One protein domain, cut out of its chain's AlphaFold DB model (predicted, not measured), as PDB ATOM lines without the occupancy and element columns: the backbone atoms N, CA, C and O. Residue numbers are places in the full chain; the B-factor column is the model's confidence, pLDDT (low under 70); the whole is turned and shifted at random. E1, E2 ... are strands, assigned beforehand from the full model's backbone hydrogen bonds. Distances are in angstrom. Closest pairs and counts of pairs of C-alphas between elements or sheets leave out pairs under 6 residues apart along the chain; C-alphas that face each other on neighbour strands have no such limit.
ATOM      1  N   LEU A 122      95.045  98.530  20.687       87.19
ATOM      2  CA  LEU A 122      95.685  98.205  19.421       87.19
ATOM      3  C   LEU A 122      95.306  96.785  19.006       87.19
ATOM      4  O   LEU A 122      95.282  95.868  19.829       87.19
ATOM      5  N   ALA A 123      95.000  96.616  17.721       87.31
ATOM      6  CA  ALA A 123      94.707  95.310  17.151       87.31
ATOM      7  C   ALA A 123      95.983  94.470  17.048       87.31
ATOM      8  O   ALA A 123      97.026  94.959  16.611       87.31
ATOM      9  N   CYS A 124      95.877  93.181  17.358       87.50
ATOM     10  CA  CYS A 124      96.971  92.219  17.279       87.50
ATOM     11  C   CYS A 124      97.244  91.752  15.837       87.50
ATOM     12  O   CYS A 124      97.362  90.561  15.537       87.50
ATOM     13  N   THR A 125      97.364  92.701  14.909       87.44
ATOM     14  CA  THR A 125      97.671  92.440  13.494       87.44
ATOM     15  C   THR A 125      99.064  91.842  13.311       87.44
ATOM     16  O   THR A 125      99.239  90.995  12.439       87.44
ATOM     17  N   ALA A 126     100.021  92.199  14.176       85.06
ATOM     18  CA  ALA A 126     101.397  91.692  14.156       85.06
ATOM     19  C   ALA A 126     101.493  90.160  14.281       85.06
ATOM     20  O   ALA A 126     102.441  89.558  13.790       85.06
ATOM     21  N   ILE A 127     100.491  89.532  14.903       83.75
ATOM     22  CA  ILE A 127     100.411  88.082  15.112       83.75
ATOM     23  C   ILE A 127      99.302  87.421  14.277       83.75
ATOM     24  O   ILE A 127      98.900  86.290  14.541       83.75
ATOM     25  N   GLY A 128      98.760  88.124  13.276       84.00
ATOM     26  CA  GLY A 128      97.685  87.598  12.429       84.00
ATOM     27  C   GLY A 128      96.347  87.431  13.161       84.00
ATOM     28  O   GLY A 128      95.535  86.574  12.801       84.00
ATOM     29  N   ARG A 129      96.105  88.233  14.207       84.38
ATOM     30  CA  ARG A 129      94.858  88.251  14.987       84.38
ATOM     31  C   ARG A 129      94.275  89.670  15.015       84.38
ATOM     32  O   ARG A 129      94.251  90.312  16.062       84.38
ATOM     33  N   PRO A 130      93.773  90.179  13.872       82.06
ATOM     34  CA  PRO A 130      93.233  91.541  13.778       82.06
ATOM     35  C   PRO A 130      91.986  91.742  14.648       82.06
ATOM     36  O   PRO A 130      91.671  92.864  15.019       82.06
ATOM     37  N   ASN A 131      91.298  90.650  14.995       79.06
ATOM     38  CA  ASN A 131      90.067  90.650  15.778       79.06
ATOM     39  C   ASN A 131      90.276  90.680  17.297       79.06
ATOM     40  O   ASN A 131      89.278  90.657  18.022       79.06
ATOM     41  N   SER A 132      91.530  90.732  17.752       81.75
ATOM     42  CA  SER A 132      91.917  90.763  19.162       81.75
ATOM     43  C   SER A 132      92.578  92.099  19.481       81.75
ATOM     44  O   SER A 132      93.416  92.568  18.711       81.75
ATOM     45  N   CYS A 133      92.199  92.707  20.602       85.75
ATOM     46  CA  CYS A 133      92.670  94.027  21.015       85.75
ATOM     47  C   CYS A 133      93.430  93.932  22.333       85.75
ATOM     48  O   CYS A 133      92.917  93.341  23.281       85.75
ATOM     49  N   CYS A 134      94.593  94.572  22.405       86.81
ATOM     50  CA  CYS A 134      95.341  94.772  23.644       86.81
ATOM     51  C   CYS A 134      95.409  96.261  23.997       86.81
ATOM     52  O   CYS A 134      95.148  97.107  23.139       86.81
ATOM     53  N   GLY A 135      95.718  96.604  25.251       84.94
ATOM     54  CA  GLY A 135      95.863  97.995  25.671       84.94
ATOM     55  C   GLY A 135      96.936  98.738  24.871       84.94
ATOM     56  O   GLY A 135      97.868  98.145  24.328       84.94
ATOM     57  N   ALA A 136      96.799 100.058  24.760       80.81
ATOM     58  CA  ALA A 136      97.841 100.904  24.191       80.81
ATOM     59  C   ALA A 136      99.103 100.799  25.062       80.81
ATOM     60  O   ALA A 136      99.109 101.258  26.201       80.81
ATOM     61  N   GLY A 137     100.155 100.173  24.530       79.06
ATOM     62  CA  GLY A 137     101.345  99.824  25.309       79.06
ATOM     63  C   GLY A 137     101.373  98.372  25.797       79.06
ATOM     64  O   GLY A 137     102.256  98.005  26.559       79.06
ATOM     65  N   ASP A 138     100.504  97.501  25.308       85.00
ATOM     66  CA  ASP A 138     100.659  96.061  25.499       85.00
ATOM     67  C   ASP A 138     101.217  95.415  24.222       85.00
ATOM     68  O   ASP A 138     100.891  95.809  23.100       85.00
ATOM     69  N   THR A 139     102.070  94.407  24.383       86.25
ATOM     70  CA  THR A 139     102.602  93.576  23.303       86.25
ATOM     71  C   THR A 139     101.740  92.328  23.162       86.25
ATOM     72  O   THR A 139     101.568  91.571  24.119       86.25
ATOM     73  N   CYS A 140     101.206  92.101  21.961       85.62
ATOM     74  CA  CYS A 140     100.466  90.883  21.649       85.62
ATOM     75  C   CYS A 140     101.425  89.692  21.530       85.62
ATOM     76  O   CYS A 140     102.376  89.740  20.747       85.62
ATOM     77  N   VAL A 141     101.145  88.609  22.249       85.38
ATOM     78  CA  VAL A 141     101.910  87.356  22.196       85.38
ATOM     79  C   VAL A 141     100.991  86.185  21.860       85.38
ATOM     80  O   VAL A 141      99.827  86.177  22.265       85.38
ATOM     81  N   LEU A 142     101.499  85.196  21.113       83.62
ATOM     82  CA  LEU A 142     100.779  83.935  20.938       83.62
ATOM     83  C   LEU A 142     100.966  83.072  22.177       83.62
ATOM     84  O   LEU A 142     102.090  82.793  22.592       83.62
ATOM     85  N   VAL A 143      99.849  82.614  22.717       80.50
ATOM     86  CA  VAL A 143      99.779  81.751  23.888       80.50
ATOM     87  C   VAL A 143      99.147  80.422  23.488       80.50
ATOM     88  O   VAL A 143      98.327  80.344  22.572       80.50
ATOM     89  N   GLN A 144      99.533  79.344  24.167       74.62
ATOM     90  CA  GLN A 144      98.903  78.049  23.973       74.62
ATOM     91  C   GLN A 144      97.419  78.114  24.358       74.62
ATOM     92  O   GLN A 144      97.070  78.434  25.495       74.62
ATOM     93  N   ASN A 145      96.551  77.794  23.394       70.94
ATOM     94  CA  ASN A 145      95.104  77.751  23.587       70.94
ATOM     95  C   ASN A 145      94.731  76.735  24.671       70.94
ATOM     96  O   ASN A 145      94.770  75.530  24.434       70.94
ATOM     97  N   THR A 146      94.265  77.214  25.817       69.12
ATOM     98  CA  THR A 146      93.607  76.400  26.856       69.12
ATOM     99  C   THR A 146      92.085  76.401  26.711       69.12
ATOM    100  O   THR A 146      91.358  76.057  27.635       69.12
ATOM    101  N   GLY A 147      91.587  76.814  25.545       68.81
ATOM    102  CA  GLY A 147      90.166  77.043  25.311       68.81
ATOM    103  C   GLY A 147      89.706  78.460  25.652       68.81
ATOM    104  O   GLY A 147      88.540  78.734  25.440       68.81
ATOM    105  N   LEU A 148      90.587  79.366  26.093       65.69
ATOM    106  CA  LEU A 148      90.270  80.779  26.372       65.69
ATOM    107  C   LEU A 148      90.741  81.749  25.266       65.69
ATOM    108  O   LEU A 148      90.491  82.948  25.360       65.69
ATOM    109  N   GLY A 149      91.401  81.240  24.221       70.94
ATOM    110  CA  GLY A 149      91.995  82.008  23.118       70.94
ATOM    111  C   GLY A 149      93.505  81.782  22.993       70.94
ATOM    112  O   GLY A 149      94.107  81.127  23.842       70.94
ATOM    113  N   ASP A 150      94.110  82.306  21.923       77.31
ATOM    114  CA  ASP A 150      95.549  82.213  21.627       77.31
ATOM    115  C   ASP A 150      96.291  83.542  21.711       77.31
ATOM    116  O   ASP A 150      97.493  83.591  21.457       77.31
ATOM    117  N   VAL A 151      95.593  84.624  22.045       80.38
ATOM    118  CA  VAL A 151      96.177  85.961  22.150       80.38
ATOM    119  C   VAL A 151      96.319  86.342  23.614       80.38
ATOM    120  O   VAL A 151      95.324  86.447  24.328       80.38
ATOM    121  N   GLY A 152      97.556  86.581  24.042       80.44
ATOM    122  CA  GLY A 152      97.872  87.221  25.316       80.44
ATOM    123  C   GLY A 152      98.266  88.684  25.116       80.44
ATOM    124  O   GLY A 152      98.965  89.013  24.156       80.44
ATOM    125  N   CYS A 153      97.842  89.555  26.033       85.38
ATOM    126  CA  CYS A 153      98.277  90.950  26.098       85.38
ATOM    127  C   CYS A 153      99.308  91.098  27.214       85.38
ATOM    128  O   CYS A 153      98.992  90.847  28.374       85.38
ATOM    129  N   CYS A 154     100.534  91.476  26.858       85.25
ATOM    130  CA  CYS A 154     101.619  91.633  27.814       85.25
ATOM    131  C   CYS A 154     101.978  93.109  28.015       85.25
ATOM    132  O   CYS A 154     102.275  93.764  27.017       85.25
ATOM    133  N   PRO A 155     102.019  93.644  29.244       82.56
ATOM    134  CA  PRO A 155     102.418  95.032  29.467       82.56
ATOM    135  C   PRO A 155     103.843  95.317  28.965       82.56
ATOM    136  O   PRO A 155     104.709  94.437  28.989       82.56
ATOM    137  N   GLN A 156     104.099  96.555  28.511       78.62
ATOM    138  CA  GLN A 156     105.435  96.986  28.071       78.62
ATOM    139  C   GLN A 156     106.516  96.602  29.098       78.62
ATOM    140  O   GLN A 156     106.400  96.896  30.288       78.62
ATOM    141  N   GLY A 157     107.605  96.000  28.615       68.12
ATOM    142  CA  GLY A 157     108.781  95.679  29.431       68.12
ATOM    143  C   GLY A 157     108.679  94.389  30.246       68.12
ATOM    144  O   GLY A 157     109.640  94.049  30.932       68.12
ATOM    145  N   GLN A 158     107.571  93.650  30.151       69.69
ATOM    146  CA  GLN A 158     107.474  92.302  30.701       69.69
ATOM    147  C   GLN A 158     107.495  91.246  29.595       69.69
ATOM    148  O   GLN A 158     107.028  91.464  28.479       69.69
ATOM    149  N   THR A 159     108.056  90.080  29.910       66.06
ATOM    150  CA  THR A 159     108.009  88.897  29.045       66.06
ATOM    151  C   THR A 159     106.956  87.951  29.587       66.06
ATOM    152  O   THR A 159     107.198  87.188  30.518       66.06
ATOM    153  N   CYS A 160     105.772  88.015  28.994       67.19
ATOM    154  CA  CYS A 160     104.676  87.112  29.287       67.19
ATOM    155  C   CYS A 160     104.849  85.847  28.449       67.19
ATOM    156  O   CYS A 160     104.694  85.879  27.231       67.19
ATOM    157  N   SER A 161     105.203  84.740  29.096       60.38
ATOM    158  CA  SER A 161     105.365  83.433  28.460       60.38
ATOM    159  C   SER A 161     104.679  82.385  29.323       60.38
ATOM    160  O   SER A 161     104.998  82.253  30.501       60.38
ATOM    161  N   GLY A 162     103.732  81.646  28.751       61.81
ATOM    162  CA  GLY A 162     102.954  80.641  29.470       61.81
ATOM    163  C   GLY A 162     101.624  80.355  28.787       61.81
ATOM    164  O   GLY A 162     101.370  80.860  27.701       61.81
ATOM    165  N   VAL A 163     100.796  79.534  29.427       59.47
ATOM    166  CA  VAL A 163      99.368  79.356  29.111       59.47
ATOM    167  C   VAL A 163      98.573  80.544  29.660       59.47
ATOM    168  O   VAL A 163      98.962  81.109  30.680       59.47
ATOM    169  N   ILE A 164      97.465  80.925  29.010       63.16
ATOM    170  CA  ILE A 164      96.524  81.901  29.581       63.16
ATOM    171  C   ILE A 164      96.063  81.307  30.911       63.16
ATOM    172  O   ILE A 164      95.429  80.248  30.929       63.16
ATOM    173  N   GLY A 165      96.468  81.953  32.007       61.34
ATOM    174  CA  GLY A 165      96.062  81.578  33.353       61.34
ATOM    175  C   GLY A 165      94.542  81.577  33.461       61.34
ATOM    176  O   GLY A 165      93.846  82.248  32.691       61.34
ATOM    177  N   SER A 166      94.013  80.804  34.407       66.12
ATOM    178  CA  SER A 166      92.597  80.896  34.757       66.12
ATOM    179  C   SER A 166      92.233  82.351  35.038       66.12
ATOM    180  O   SER A 166      93.036  83.104  35.588       66.12
ATOM    181  N   CYS A 167      91.022  82.742  34.655       69.31
ATOM    182  CA  CYS A 167      90.516  84.078  34.921       69.31
ATOM    183  C   CYS A 167      90.675  84.454  36.401       69.31
ATOM    184  O   CYS A 167      90.592  83.590  37.276       69.31
ATOM    185  N   GLN A 168      90.896  85.747  36.662       71.12
ATOM    186  CA  GLN A 168      90.942  86.287  38.022       71.12
ATOM    187  C   GLN A 168      89.719  85.825  38.824       71.12
ATOM    188  O   GLN A 168      88.641  85.606  38.266       71.12
ATOM    189  N   GLN A 169      89.882  85.668  40.138       70.81
ATOM    190  CA  GLN A 169      88.816  85.167  41.000       70.81
ATOM    191  C   GLN A 169      87.536  86.005  40.807       70.81
ATOM    192  O   GLN A 169      87.555  87.226  40.945       70.81
ATOM    193  N   GLY A 170      86.425  85.348  40.460       71.00
ATOM    194  CA  GLY A 170      85.146  86.012  40.180       71.00
ATOM    195  C   GLY A 170      84.890  86.361  38.709       71.00
ATOM    196  O   GLY A 170      83.821  86.877  38.403       71.00
ATOM    197  N   TYR A 171      85.815  86.057  37.797       76.12
ATOM    198  CA  TYR A 171      85.627  86.230  36.356       76.12
ATOM    199  C   TYR A 171      85.344  84.887  35.677       76.12
ATOM    200  O   TYR A 171      85.979  83.876  35.980       76.12
ATOM    201  N   THR A 172      84.415  84.877  34.721       80.88
ATOM    202  CA  THR A 172      84.019  83.667  33.984       80.88
ATOM    203  C   THR A 172      84.802  83.557  32.683       80.88
ATOM    204  O   THR A 172      84.755  84.460  31.851       80.88
ATOM    205  N   GLY A 173      85.511  82.447  32.483       79.31
ATOM    206  CA  GLY A 173      86.232  82.180  31.238       79.31
ATOM    207  C   GLY A 173      85.307  81.758  30.098       79.31
ATOM    208  O   GLY A 173      84.475  80.869  30.275       79.31
ATOM    209  N   CYS A 174      85.475  82.361  28.921       79.88
ATOM    210  CA  CYS A 174      84.710  82.030  27.723       79.88
ATOM    211  C   CYS A 174      85.473  81.094  26.787       79.88
ATOM    212  O   CYS A 174      86.663  81.308  26.548       79.88
ATOM    213  N   PRO A 175      84.790  80.113  26.166       77.44
ATOM    214  CA  PRO A 175      85.415  79.266  25.173       77.44
ATOM    215  C   PRO A 175      85.897  80.072  23.955       77.44
ATOM    216  O   PRO A 175      85.253  81.017  23.490       77.44
ATOM    217  N   ALA A 176      87.027  79.653  23.389       70.00
ATOM    218  CA  ALA A 176      87.669  80.288  22.240       70.00
ATOM    219  C   ALA A 176      86.758  80.302  21.002       70.00
ATOM    220  O   ALA A 176      86.838  81.215  20.185       70.00
ATOM    221  N   SER A 177      85.846  79.329  20.893       75.12
ATOM    222  CA  SER A 177      84.863  79.223  19.807       75.12
ATOM    223  C   SER A 177      83.904  80.413  19.721       75.12
ATOM    224  O   SER A 177      83.386  80.686  18.640       75.12
ATOM    225  N   ILE A 178      83.683  81.138  20.822       72.75
ATOM    226  CA  ILE A 178      82.788  82.302  20.877       72.75
ATOM    227  C   ILE A 178      83.518  83.610  21.195       72.75
ATOM    228  O   ILE A 178      82.873  84.629  21.374       72.75
ATOM    229  N   GLY A 179      84.850  83.635  21.172       68.62
ATOM    230  CA  GLY A 179      85.627  84.878  21.287       68.62
ATOM    231  C   GLY A 179      86.691  84.873  22.378       68.62
ATOM    232  O   GLY A 179      87.562  85.736  22.340       68.62
ATOM    233  N   GLY A 180      86.675  83.887  23.280       75.12
ATOM    234  CA  GLY A 180      87.685  83.767  24.331       75.12
ATOM    235  C   GLY A 180      87.648  84.893  25.374       75.12
ATOM    236  O   GLY A 180      86.857  85.833  25.283       75.12
ATOM    237  N   GLY A 181      88.516  84.795  26.381       77.38
ATOM    238  CA  GLY A 181      88.688  85.798  27.437       77.38
ATOM    239  C   GLY A 181      87.942  85.510  28.745       77.38
ATOM    240  O   GLY A 181      87.419  84.421  28.963       77.38
ATOM    241  N   CYS A 182      87.938  86.507  29.630       78.62
ATOM    242  CA  CYS A 182      87.413  86.470  30.996       78.62
ATOM    243  C   CYS A 182      86.344  87.553  31.205       78.62
ATOM    244  O   CYS A 182      86.659  88.741  31.254       78.62
ATOM    245  N   CYS A 183      85.082  87.163  31.355       84.12
ATOM    246  CA  CYS A 183      83.992  88.099  31.614       84.12
ATOM    247  C   CYS A 183      83.934  88.519  33.078       84.12
ATOM    248  O   CYS A 183      84.084  87.696  33.979       84.12
ATOM    249  N   ILE A 184      83.655  89.803  33.292       83.81
ATOM    250  CA  ILE A 184      83.284  90.351  34.599       83.81
ATOM    251  C   ILE A 184      81.938  89.771  35.080       83.81
ATOM    252  O   ILE A 184      81.111  89.370  34.254       83.81
ATOM    253  N   PRO A 185      81.673  89.763  36.398       85.00
ATOM    254  CA  PRO A 185      80.370  89.392  36.943       85.00
ATOM    255  C   PRO A 185      79.213  90.153  36.274       85.00
ATOM    256  O   PRO A 185      79.267  91.374  36.127       85.00
ATOM    257  N   GLY A 186      78.160  89.430  35.885       81.12
ATOM    258  CA  GLY A 186      76.987  89.991  35.200       81.12
ATOM    259  C   GLY A 186      77.098  90.065  33.671       81.12
ATOM    260  O   GLY A 186      76.152  90.508  33.029       81.12
ATOM    261  N   TYR A 187      78.217  89.629  33.086       84.19
ATOM    262  CA  TYR A 187      78.399  89.516  31.638       84.19
ATOM    263  C   TYR A 187      78.461  88.046  31.231       84.19
ATOM    264  O   TYR A 187      79.069  87.224  31.918       84.19
ATOM    265  N   GLU A 188      77.849  87.727  30.096       85.81
ATOM    266  CA  GLU A 188      77.761  86.369  29.574       85.81
ATOM    267  C   GLU A 188      78.584  86.222  28.290       85.81
ATOM    268  O   GLU A 188      78.786  87.180  27.532       85.81
ATOM    269  N   CYS A 189      79.085  85.009  28.062       84.31
ATOM    270  CA  CYS A 189      79.839  84.678  26.864       84.31
ATOM    271  C   CYS A 189      78.897  84.598  25.658       84.31
ATOM    272  O   CYS A 189      78.061  83.701  25.563       84.31
ATOM    273  N   VAL A 190      79.072  85.502  24.702       83.94
ATOM    274  CA  VAL A 190      78.323  85.539  23.441       83.94
ATOM    275  C   VAL A 190      79.282  85.461  22.260       83.94
ATOM    276  O   VAL A 190      80.492  85.575  22.422       83.94
ATOM    277  N   SER A 191      78.756  85.291  21.045       79.75
ATOM    278  CA  SER A 191      79.589  85.307  19.839       79.75
ATOM    279  C   SER A 191      80.323  86.647  19.697       79.75
ATOM    280  O   SER A 191      79.712  87.686  19.451       79.75
ATOM    281  N   GLY A 192      81.645  86.613  19.860       73.12
ATOM    282  CA  GLY A 192      82.532  87.767  19.771       73.12
ATOM    283  C   GLY A 192      83.136  88.243  21.097       73.12
ATOM    284  O   GLY A 192      83.930  89.185  21.030       73.12
ATOM    285  N   GLY A 193      82.809  87.616  22.239       79.12
ATOM    286  CA  GLY A 193      83.387  87.909  23.558       79.12
ATOM    287  C   GLY A 193      82.351  87.996  24.689       79.12
ATOM    288  O   GLY A 193      81.400  87.220  24.742       79.12
ATOM    289  N   CYS A 194      82.540  88.952  25.600       82.38
ATOM    290  CA  CYS A 194      81.646  89.207  26.733       82.38
ATOM    291  C   CYS A 194      80.616  90.288  26.396       82.38
ATOM    292  O   CYS A 194      80.999  91.375  25.959       82.38
ATOM    293  N   ALA A 195      79.335  90.031  26.660       81.50
ATOM    294  CA  ALA A 195      78.280  91.035  26.546       81.50
ATOM    295  C   ALA A 195      77.367  91.036  27.775       81.50
ATOM    296  O   ALA A 195      77.166  90.010  28.425       81.50
ATOM    297  N   TYR A 196      76.804  92.203  28.078       82.81
ATOM    298  CA  TYR A 196      75.760  92.331  29.085       82.81
ATOM    299  C   TYR A 196      74.429  91.888  28.472       82.81
ATOM    300  O   TYR A 196      73.905  92.550  27.573       82.81
ATOM    301  N   VAL A 197      73.906  90.748  28.921       78.31
ATOM    302  CA  VAL A 197      72.636  90.203  28.433       78.31
ATOM    303  C   VAL A 197      71.517  90.718  29.331       78.31
ATOM    304  O   VAL A 197      71.450  90.381  30.508       78.31
TER     305      VAL A 197
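AT A GLANCE: This is residues 122 to 197 of the 276 residues of an uncharacterized protein of Aspergillus turcosus (UniProt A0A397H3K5). With little regular structure, the model forms two lobes: hairpins E1-E2 and E3-E4 pack together in one, and the small hairpin E5-E6 lies in the other. Residues 156 to 187, with no named element, join them; in this link 172 to 173 pair antiparallel with 182 to 183. The 76 printed residues have no named helix and six strands, E1 to E6 in chain order, in three two-stranded antiparallel sheets; the class is all strand, with 26 residues in named elements. The whole is compact, radius of gyration of the C-alphas 12.2 A, spanning 34 by 25 by 22 A.

IN THESE COORDINATES: E1, residues 122 to 124, begins at C-alpha 122 (95.685, 98.205, 19.421). E2 is 129 to 135, 14.5 A; E3 138 to 142, 13.0 A; E4 151 to 155, 13.2 A; E5 188 to 190. E6, 193 to 195, ends at C-alpha 195 (78.280, 91.035, 26.546).

HOW THE PARTS SIT: In hairpin E1-E2, N 122 and O 134 are 2.8 A apart; in E3-E4, N 139 and O 154, 2.7 A; in E5-E6, N 188 and O 195, 2.9 A. The closest C-alphas of E2 and E4, Cys 134 and Cys 153, are 5.4 A apart. E1 to E4 are apart from E5 and E6.

THE WHOLE: The farthest C-alphas, Gly 157 and Val 197, are 36.6 A apart. The printed part has no cut; E4 to E5 is a long link. pLDDT is under 70 at 146 to 148, 157 to 167 and 179.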